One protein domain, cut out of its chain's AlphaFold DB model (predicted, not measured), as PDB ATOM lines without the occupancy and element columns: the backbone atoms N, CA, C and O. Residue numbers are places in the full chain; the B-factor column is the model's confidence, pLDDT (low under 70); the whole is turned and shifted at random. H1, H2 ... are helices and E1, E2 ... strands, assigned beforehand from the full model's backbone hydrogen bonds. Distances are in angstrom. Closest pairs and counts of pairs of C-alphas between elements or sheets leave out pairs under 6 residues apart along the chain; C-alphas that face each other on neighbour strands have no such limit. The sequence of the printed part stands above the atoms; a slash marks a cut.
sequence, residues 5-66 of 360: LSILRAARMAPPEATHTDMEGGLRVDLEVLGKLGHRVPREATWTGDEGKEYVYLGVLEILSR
ATOM      1  N   LEU A   5     -27.423  34.061 -26.627       76.69
ATOM      2  CA  LEU A   5     -28.527  34.600 -25.824       76.69
ATOM      3  C   LEU A   5     -28.414  36.116 -25.585       76.69
ATOM      4  O   LEU A   5     -29.423  36.817 -25.566       76.69
ATOM      5  N   SER A   6     -27.195  36.638 -25.397       79.38
ATOM      6  CA  SER A   6     -26.980  38.084 -25.234       79.38
ATOM      7  C   SER A   6     -27.256  38.832 -26.536       79.38
ATOM      8  O   SER A   6     -27.929  39.859 -26.521       79.38
ATOM      9  N   ILE A   7     -26.828  38.251 -27.661       79.38
ATOM     10  CA  ILE A   7     -27.100  38.762 -29.003       79.38
ATOM     11  C   ILE A   7     -28.605  38.717 -29.279       79.38
ATOM     12  O   ILE A   7     -29.162  39.699 -29.743       79.38
ATOM     13  N   LEU A   8     -29.285  37.620 -28.933       80.69
ATOM     14  CA  LEU A   8     -30.728  37.462 -29.103       80.69
ATOM     15  C   LEU A   8     -31.508  38.512 -28.306       80.69
ATOM     16  O   LEU A   8     -32.466  39.088 -28.817       80.69
ATOM     17  N   ARG A   9     -31.098  38.789 -27.060       83.50
ATOM     18  CA  ARG A   9     -31.707  39.845 -26.235       83.50
ATOM     19  C   ARG A   9     -31.525  41.224 -26.866       83.50
ATOM     20  O   ARG A   9     -32.497  41.966 -26.936       83.50
ATOM     21  N   ALA A  10     -30.325  41.534 -27.356       83.12
ATOM     22  CA  ALA A  10     -30.056  42.787 -28.058       83.12
ATOM     23  C   ALA A  10     -30.856  42.891 -29.368       83.12
ATOM     24  O   ALA A  10     -31.478  43.915 -29.626       83.12
ATOM     25  N   ALA A  11     -30.920  41.809 -30.148       82.44
ATOM     26  CA  ALA A  11     -31.660  41.739 -31.404       82.44
ATOM     27  C   ALA A  11     -33.169  41.943 -31.198       82.44
ATOM     28  O   ALA A  11     -33.798  42.664 -31.959       82.44
ATOM     29  N   ARG A  12     -33.751  41.392 -30.123       84.06
ATOM     30  CA  ARG A  12     -35.167  41.616 -29.764       84.06
ATOM     31  C   ARG A  12     -35.478  43.052 -29.323       84.06
ATOM     32  O   ARG A  12     -36.648  43.416 -29.268       84.06
ATOM     33  N   MET A  13     -34.461  43.844 -28.983       85.06
ATOM     34  CA  MET A  13     -34.585  45.268 -28.651       85.06
ATOM     35  C   MET A  13     -34.197  46.182 -29.823       85.06
ATOM     36  O   MET A  13     -34.219  47.404 -29.666       85.06
ATOM     37  N   ALA A  14     -33.819  45.615 -30.974       84.56
ATOM     38  CA  ALA A  14     -33.467  46.388 -32.155       84.56
ATOM     39  C   ALA A  14     -34.673  47.209 -32.638       84.56
ATOM     40  O   ALA A  14     -35.823  46.777 -32.494       84.56
ATOM     41  N   PRO A  15     -34.434  48.401 -33.203       85.31
ATOM     42  CA  PRO A  15     -35.525  49.225 -33.677       85.31
ATOM     43  C   PRO A  15     -36.208  48.572 -34.898       85.31
ATOM     44  O   PRO A  15     -35.573  47.777 -35.608       85.31
ATOM     45  N   PRO A  16     -37.494  48.874 -35.164       84.75
ATOM     46  CA  PRO A  16     -38.266  48.215 -36.221       84.75
ATOM     47  C   PRO A  16     -37.614  48.295 -37.605       84.75
ATOM     48  O   PRO A  16     -37.663  47.330 -38.357       84.75
ATOM     49  N   GLU A  17     -36.949  49.406 -37.922       85.50
ATOM     50  CA  GLU A  17     -36.247  49.624 -39.192       85.50
ATOM     51  C   GLU A  17     -35.046  48.695 -39.425       85.50
ATOM     52  O   GLU A  17     -34.627  48.521 -40.566       85.50
ATOM     53  N   ALA A  18     -34.503  48.104 -38.359       84.12
ATOM     54  CA  ALA A  18     -33.399  47.150 -38.415       84.12
ATOM     55  C   ALA A  18     -33.867  45.690 -38.334       84.12
ATOM     56  O   ALA A  18     -33.036  44.778 -38.331       84.12
ATOM     57  N   THR A  19     -35.179  45.469 -38.219       85.62
ATOM     58  CA  THR A  19     -35.789  44.150 -38.073       85.62
ATOM     59  C   THR A  19     -36.535  43.801 -39.351       85.62
ATOM     60  O   THR A  19     -37.393  44.546 -39.817       85.62
ATOM     61  N   HIS A  20     -36.229  42.640 -39.912       84.00
ATOM     62  CA  HIS A  20     -36.812  42.164 -41.156       84.00
ATOM     63  C   HIS A  20     -37.419  40.780 -40.956       84.00
ATOM     64  O   HIS A  20     -37.007  40.015 -40.085       84.00
ATOM     65  N   THR A  21     -38.404  40.455 -41.780       83.88
ATOM     66  CA  THR A  21     -39.026  39.133 -41.824       83.88
ATOM     67  C   THR A  21     -38.845  38.586 -43.231       83.88
ATOM     68  O   THR A  21     -39.095  39.309 -44.197       83.88
ATOM     69  N   ASP A  22     -38.340  37.362 -43.352       76.81
ATOM     70  CA  ASP A  22     -38.224  36.691 -44.647       76.81
ATOM     71  C   ASP A  22     -39.588  36.158 -45.141       76.81
ATOM     72  O   ASP A  22     -40.624  36.325 -44.492       76.81
ATOM     73  N   MET A  23     -39.596  35.525 -46.319       72.94
ATOM     74  CA  MET A  23     -40.817  34.974 -46.920       72.94
ATOM     75  C   MET A  23     -41.408  33.782 -46.149       72.94
ATOM     76  O   MET A  23     -42.585  33.476 -46.327       72.94
ATOM     77  N   GLU A  24     -40.621  33.127 -45.296       73.25
ATOM     78  CA  GLU A  24     -41.029  31.991 -44.463       73.25
ATOM     79  C   GLU A  24     -41.437  32.428 -43.043       73.25
ATOM     80  O   GLU A  24     -41.834  31.603 -42.219       73.25
ATOM     81  N   GLY A  25     -41.393  33.733 -42.747       74.81
ATOM     82  CA  GLY A  25     -41.721  34.286 -41.433       74.81
ATOM     83  C   GLY A  25     -40.540  34.328 -40.455       74.81
ATOM     84  O   GLY A  25     -40.729  34.671 -39.286       74.81
ATOM     85  N   GLY A  26     -39.325  34.007 -40.903       77.81
ATOM     86  CA  GLY A  26     -38.100  34.072 -40.115       77.81
ATOM     87  C   GLY A  26     -37.696  35.511 -39.803       77.81
ATOM     88  O   GLY A  26     -37.561  36.351 -40.695       77.81
ATOM     89  N   LEU A  27     -37.488  35.815 -38.518       82.94
ATOM     90  CA  LEU A  27     -37.051  37.140 -38.081       82.94
ATOM     91  C   LEU A  27     -35.528  37.273 -38.194       82.94
ATOM     92  O   LEU A  27     -34.782  36.445 -37.657       82.94
ATOM     93  N   ARG A  28     -35.072  38.360 -38.818       87.12
ATOM     94  CA  ARG A  28     -33.654  38.701 -38.950       87.12
ATOM     95  C   ARG A  28     -33.381  40.157 -38.588       87.12
ATOM     96  O   ARG A  28     -34.233  41.016 -38.799       87.12
ATOM     97  N   VAL A  29     -32.201  40.434 -38.043       88.19
ATOM     98  CA  VAL A  29     -31.786  41.786 -37.625       88.19
ATOM     99  C   VAL A  29     -30.490  42.176 -38.324       88.19
ATOM    100  O   VAL A  29     -29.603  41.334 -38.467       88.19
ATOM    101  N   ASP A  30     -30.396  43.433 -38.766       90.44
ATOM    102  CA  ASP A  30     -29.204  43.989 -39.422       90.44
ATOM    103  C   ASP A  30     -27.979  43.877 -38.490       90.44
ATOM    104  O   ASP A  30     -27.996  44.337 -37.337       90.44
ATOM    105  N   LEU A  31     -26.914  43.233 -38.977       88.50
ATOM    106  CA  LEU A  31     -25.724  42.929 -38.181       88.50
ATOM    107  C   LEU A  31     -25.018  44.207 -37.709       88.50
ATOM    108  O   LEU A  31     -24.405  44.217 -36.638       88.50
ATOM    109  N   GLU A  32     -25.137  45.299 -38.475       87.81
ATOM    110  CA  GLU A  32     -24.523  46.591 -38.156       87.81
ATOM    111  C   GLU A  32     -25.036  47.146 -36.816       87.81
ATOM    112  O   GLU A  32     -24.269  47.718 -36.033       87.81
ATOM    113  N   VAL A  33     -26.320  46.937 -36.504       85.75
ATOM    114  CA  VAL A  33     -26.936  47.388 -35.243       85.75
ATOM    115  C   VAL A  33     -26.338  46.649 -34.053       85.75
ATOM    116  O   VAL A  33     -25.992  47.264 -33.045       85.75
ATOM    117  N   LEU A  34     -26.149  45.338 -34.181       83.56
ATOM    118  CA  LEU A  34     -25.540  44.516 -33.136       83.56
ATOM    119  C   LEU A  34     -24.049  44.830 -32.972       83.56
ATOM    120  O   LEU A  34     -23.563  44.916 -31.842       83.56
ATOM    121  N   GLY A  35     -23.347  45.088 -34.078       82.25
ATOM    122  CA  GLY A  35     -21.957  45.540 -34.068       82.25
ATOM    123  C   GLY A  35     -21.772  46.868 -33.327       82.25
ATOM    124  O   GLY A  35     -20.863  46.985 -32.504       82.25
ATOM    125  N   LYS A  36     -22.673  47.843 -33.530       85.62
ATOM    126  CA  LYS A  36     -22.681  49.127 -32.793       85.62
ATOM    127  C   LYS A  36     -22.890  48.954 -31.287       85.62
ATOM    128  O   LYS A  36     -22.371  49.747 -30.507       85.62
ATOM    129  N   LEU A  37     -23.605  47.907 -30.878       80.44
ATOM    130  CA  LEU A  37     -23.801  47.525 -29.475       80.44
ATOM    131  C   LEU A  37     -22.637  46.687 -28.907       80.44
ATOM    132  O   LEU A  37     -22.692  46.252 -27.759       80.44
ATOM    133  N   GLY A  38     -21.580  46.456 -29.692       81.81
ATOM    134  CA  GLY A  38     -20.399  45.698 -29.278       81.81
ATOM    135  C   GLY A  38     -20.571  44.179 -29.340       81.81
ATOM    136  O   GLY A  38     -19.705  43.446 -28.854       81.81
ATOM    137  N   HIS A  39     -21.655  43.679 -29.939       81.56
ATOM    138  CA  HIS A  39     -21.865  42.246 -30.101       81.56
ATOM    139  C   HIS A  39     -21.112  41.713 -31.321       81.56
ATOM    140  O   HIS A  39     -21.246  42.224 -32.431       81.56
ATOM    141  N   ARG A  40     -20.354  40.628 -31.125       80.06
ATOM    142  CA  ARG A  40     -19.794  39.834 -32.229       80.06
ATOM    143  C   ARG A  40     -20.609  38.566 -32.416       80.06
ATOM    144  O   ARG A  40     -20.594  37.704 -31.536       80.06
ATOM    145  N   VAL A  41     -21.291  38.489 -33.554       74.38
ATOM    146  CA  VAL A  41     -22.197  37.400 -33.923       74.38
ATOM    147  C   VAL A  41     -21.408  36.201 -34.475       74.38
ATOM    148  O   VAL A  41     -20.445  36.416 -35.215       74.38
ATOM    149  N   PRO A  42     -21.765  34.952 -34.113       67.88
ATOM    150  CA  PRO A  42     -21.173  33.752 -34.706       67.88
ATOM    151  C   PRO A  42     -21.452  33.687 -36.210       67.88
ATOM    152  O   PRO A  42     -22.573  33.976 -36.627       67.88
ATOM    153  N   ARG A  43     -20.464  33.281 -37.018       72.38
ATOM    154  CA  ARG A  43     -20.608  33.206 -38.486       72.38
ATOM    155  C   ARG A  43     -21.730  32.263 -38.913       72.38
ATOM    156  O   ARG A  43     -22.391  32.503 -39.914       72.38
ATOM    157  N   GLU A  44     -21.974  31.228 -38.122       70.56
ATOM    158  CA  GLU A  44     -23.025  30.235 -38.343       70.56
ATOM    159  C   GLU A  44     -24.431  30.843 -38.221       70.56
ATOM    160  O   GLU A  44     -25.397  30.270 -38.711       70.56
ATOM    161  N   ALA A  45     -24.553  32.004 -37.567       71.62
ATOM    162  CA  ALA A  45     -25.802  32.745 -37.432       71.62
ATOM    163  C   ALA A  45     -25.916  33.925 -38.412       71.62
ATOM    164  O   ALA A  45     -26.974  34.555 -38.462       71.62
ATOM    165  N   THR A  46     -24.851  34.239 -39.161       81.50
ATOM    166  CA  THR A  46     -24.815  35.377 -40.090       81.50
ATOM    167  C   THR A  46     -25.183  34.978 -41.511       81.50
ATOM    168  O   THR A  46     -24.795  33.911 -41.980       81.50
ATOM    169  N   TRP A  47     -25.873  35.867 -42.219       81.25
ATOM    170  CA  TRP A  47     -26.235  35.696 -43.623       81.25
ATOM    171  C   TRP A  47     -26.075  37.009 -44.385       81.25
ATOM    172  O   TRP A  47     -26.424  38.067 -43.864       81.25
ATOM    173  N   THR A  48     -25.579  36.945 -45.619       88.00
ATOM    174  CA  THR A  48     -25.467  38.108 -46.507       88.00
ATOM    175  C   THR A  48     -26.626  38.106 -47.492       88.00
ATOM    176  O   THR A  48     -26.794  37.143 -48.236       88.00
ATOM    177  N   GLY A  49     -27.416  39.177 -47.491       81.25
ATOM    178  CA  GLY A  49     -28.502  39.364 -48.441       81.25
ATOM    179  C   GLY A  49     -28.046  39.748 -49.832       81.25
ATOM    180  O   GLY A  49     -26.898  40.138 -50.040       81.25
ATOM    181  N   ASP A  50     -28.974  39.663 -50.782       80.62
ATOM    182  CA  ASP A  50     -28.737  39.981 -52.194       80.62
ATOM    183  C   ASP A  50     -28.293  41.445 -52.378       80.62
ATOM    184  O   ASP A  50     -27.536  41.780 -53.286       80.62
ATOM    185  N   GLU A  51     -28.710  42.320 -51.463       82.81
ATOM    186  CA  GLU A  51     -28.293  43.718 -51.342       82.81
ATOM    187  C   GLU A  51     -26.895  43.918 -50.720       82.81
ATOM    188  O   GLU A  51     -26.466  45.053 -50.513       82.81
ATOM    189  N   GLY A  52     -26.191  42.837 -50.377       83.56
ATOM    190  CA  GLY A  52     -24.864  42.860 -49.755       83.56
ATOM    191  C   GLY A  52     -24.854  43.209 -48.263       83.56
ATOM    192  O   GLY A  52     -23.779  43.335 -47.678       83.56
ATOM    193  N   LYS A  53     -26.025  43.369 -47.634       86.12
ATOM    194  CA  LYS A  53     -26.151  43.586 -46.185       86.12
ATOM    195  C   LYS A  53     -26.034  42.283 -45.407       86.12
ATOM    196  O   LYS A  53     -26.520  41.251 -45.857       86.12
ATOM    197  N   GLU A  54     -25.448  42.342 -44.217       90.19
ATOM    198  CA  GLU A  54     -25.361  41.197 -43.312       90.19
ATOM    199  C   GLU A  54     -26.488  41.215 -42.280       90.19
ATOM    200  O   GLU A  54     -26.826  42.248 -41.704       90.19
ATOM    201  N   TYR A  55     -27.038  40.040 -42.002       87.88
ATOM    202  CA  TYR A  55     -28.132  39.833 -41.068       87.88
ATOM    203  C   TYR A  55     -27.812  38.697 -40.107       87.88
ATOM    204  O   TYR A  55     -27.026  37.803 -40.422       87.88
ATOM    205  N   VAL A  56     -28.481  38.694 -38.957       85.81
ATOM    206  CA  VAL A  56     -28.542  37.535 -38.062       85.81
ATOM    207  C   VAL A  56     -29.963  37.000 -37.972       85.81
ATOM    208  O   VAL A  56     -30.898  37.779 -37.788       85.81
ATOM    209  N   TYR A  57     -30.134  35.680 -38.047       81.69
ATOM    210  CA  TYR A  57     -31.433  35.038 -37.822       81.69
ATOM    211  C   TYR A  57     -31.680  34.800 -36.333       81.69
ATOM    212  O   TYR A  57     -30.919  34.091 -35.665       81.69
ATOM    213  N   LEU A  58     -32.783  35.339 -35.805       79.00
ATOM    214  CA  LEU A  58     -33.132  35.150 -34.392       79.00
ATOM    215  C   LEU A  58     -33.415  33.683 -34.071       79.00
ATOM    216  O   LEU A  58     -33.017  33.223 -33.007       79.00
ATOM    217  N   GLY A  59     -34.035  32.940 -34.994       74.31
ATOM    218  CA  GLY A  59     -34.265  31.502 -34.829       74.31
ATOM    219  C   GLY A  59     -32.962  30.713 -34.667       74.31
ATOM    220  O   GLY A  59     -32.873  29.834 -33.814       74.31
ATOM    221  N   VAL A  60     -31.909  31.087 -35.404       76.06
ATOM    222  CA  VAL A  60     -30.585  30.462 -35.269       76.06
ATOM    223  C   VAL A  60     -29.952  30.824 -33.926       76.06
ATOM    224  O   VAL A  60     -29.451  29.943 -33.234       76.06
ATOM    225  N   LEU A  61     -30.031  32.087 -33.494       73.88
ATOM    226  CA  LEU A  61     -29.555  32.483 -32.162       73.88
ATOM    227  C   LEU A  61     -30.312  31.776 -31.033       73.88
ATOM    228  O   LEU A  61     -29.698  31.421 -30.030       73.88
ATOM    229  N   GLU A  62     -31.618  31.558 -31.187       74.75
ATOM    230  CA  GLU A  62     -32.424  30.785 -30.241       74.75
ATOM    231  C   GLU A  62     -31.934  29.345 -30.138       74.75
ATOM    232  O   GLU A  62     -31.737  28.862 -29.024       74.75
ATOM    233  N   ILE A  63     -31.681  28.683 -31.268       74.44
ATOM    234  CA  ILE A  63     -31.126  27.325 -31.295       74.44
ATOM    235  C   ILE A  63     -29.737  27.300 -30.649       74.44
ATOM    236  O   ILE A  63     -29.490  26.496 -29.758       74.44
ATOM    237  N   LEU A  64     -28.852  28.225 -31.031       73.69
ATOM    238  CA  LEU A  64     -27.491  28.317 -30.494       73.69
ATOM    239  C   LEU A  64     -27.440  28.724 -29.013       73.69
ATOM    240  O   LEU A  64     -26.406  28.554 -28.370       73.69
ATOM    241  N   SER A  65     -28.531  29.283 -28.480       71.38
ATOM    242  CA  SER A  65     -28.687  29.621 -27.060       71.38
ATOM    243  C   SER A  65     -29.264  28.488 -26.209       71.38
ATOM    244  O   SER A  65     -29.500  28.672 -25.015       71.38
ATOM    245  N   ARG A  66     -29.564  27.337 -26.822       79.44
ATOM    246  CA  ARG A  66     -30.048  26.154 -26.112       79.44
ATOM    247  C   ARG A  66     -28.902  25.181 -25.917       79.44
ATOM    248  O   ARG A  66     -28.084  24.957 -26.805       79.44
TER     249      ARG A  66
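Overview. This is residues 5 to 66 of the 360 residues of the protein "Exonuclease domain-containing protein" of Friedmanniomyces endolithicus (UniProt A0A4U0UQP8). A small, strongly twisted sheet made of two strand hairpins side by side, E1 with E2 and E3 with E4, has short helices over one face. H1 crosses that face over the inner strands E2 and E4, H3 runs beside H1 in the opposite direction and only grazes the sheet, H2 sits beside the strands on the same face as H1, and no named helix covers the other face. The printed part has 62 residues with three named helices and four named strands, in the order H1, E1, E2, H2, E3, E4, H3; the sheet's order is E1, E2, E4, E3, with antiparallel neighbours throughout, and the class is mixed, helices and strands. The whole is compact and rounded, with a radius of gyration of the C-alphas of 10.5 A and spans of 26 by 24 by 21 A.

Arrangement. H1, residues 5 to 12, is on the sheet formed by E1, residues 19 to 21, E2, residues 27 to 30, E4, residues 54 to 57, and E3, residues 46 to 48. It lies over E2 and E4 at a height over the sheet of 10.3 A, and it runs across the strands, at 90 degrees to E2 on the local plane. The closest C-alphas of H1 and E2 are those of Ala 11 and Val 29, 6.2 A apart. The sheet is only just strongly twisted, its C-alphas lying up to 4.1 A off the best plane. E1 and E2 form a hairpin with directions at 141 degrees; N 20 and O 28 are within hydrogen-bond range at 2.8 A. E2 and E4, the inner strands, are antiparallel at 149 degrees, with N 56 and O 29 within hydrogen-bond range at 2.9 A. E3 and E4 form the second hairpin, at 135 degrees, with N 55 and O 47 within hydrogen-bond range at 2.8 A. The edge strands E1 and E3 are apart. H2, residues 31 to 36, is on the same face as H1, at a height over the sheet of 9.3 A, and lies over none of the strands, but only just: 2 of its 6 C-alphas fall on E4. The closest C-alphas of H2 and E4 are those of Leu 31 and Tyr 55, 4.9 A apart. H1 and H2 only just touch, with 3 pairs of C-alphas within 8 A; their closest C-alphas, of Ala 11 and Leu 34, are 6.9 A apart, and their lines are about perpendicular at 77 degrees. E2, H2 and E3 make a split strand-helix-strand unit, two strands running the same way with E4 between them in the sheet, and its crossover is right-handed. H3, residues 58 to 64, only grazes the sheet with its residues 58 to 61. H3 touches H1 at a shallow tilt of 7 degrees, opposite ways; their closest C-alphas, of Leu 8 and Leu 61, are 6.0 A apart. H2 and H3 are apart. In H1, H2 and H3 every O i to N i+4 pair is within hydrogen-bond range.

Along the chain. H1 begins at C-alpha 5, (-28.527, 34.600, -25.824), and measures 10.4 A from first to last C-alpha. E1 measures 7.1 A, E2 10.5 A and H2 8.8 A. E2 begins at C-alpha 27, (-37.051, 37.140, -38.081). E3 measures 7.0 A, E4 10.2 A and H3 9.7 A. H3 ends at C-alpha 64, (-27.491, 28.317, -30.494).

Size, cuts and confidence. The two C-alphas farthest apart are those of Glu 51 and Arg 66, at 30.8 A, while the first and last printed C-alphas, of Leu 5 and Arg 66, are 8.6 A apart. The printed part has no cut and no long link; H1 to E1 and H2 to E3 are short, and the other links are tight. The mean pLDDT of the printed part is 80.9, and residue 42 alone is under 70.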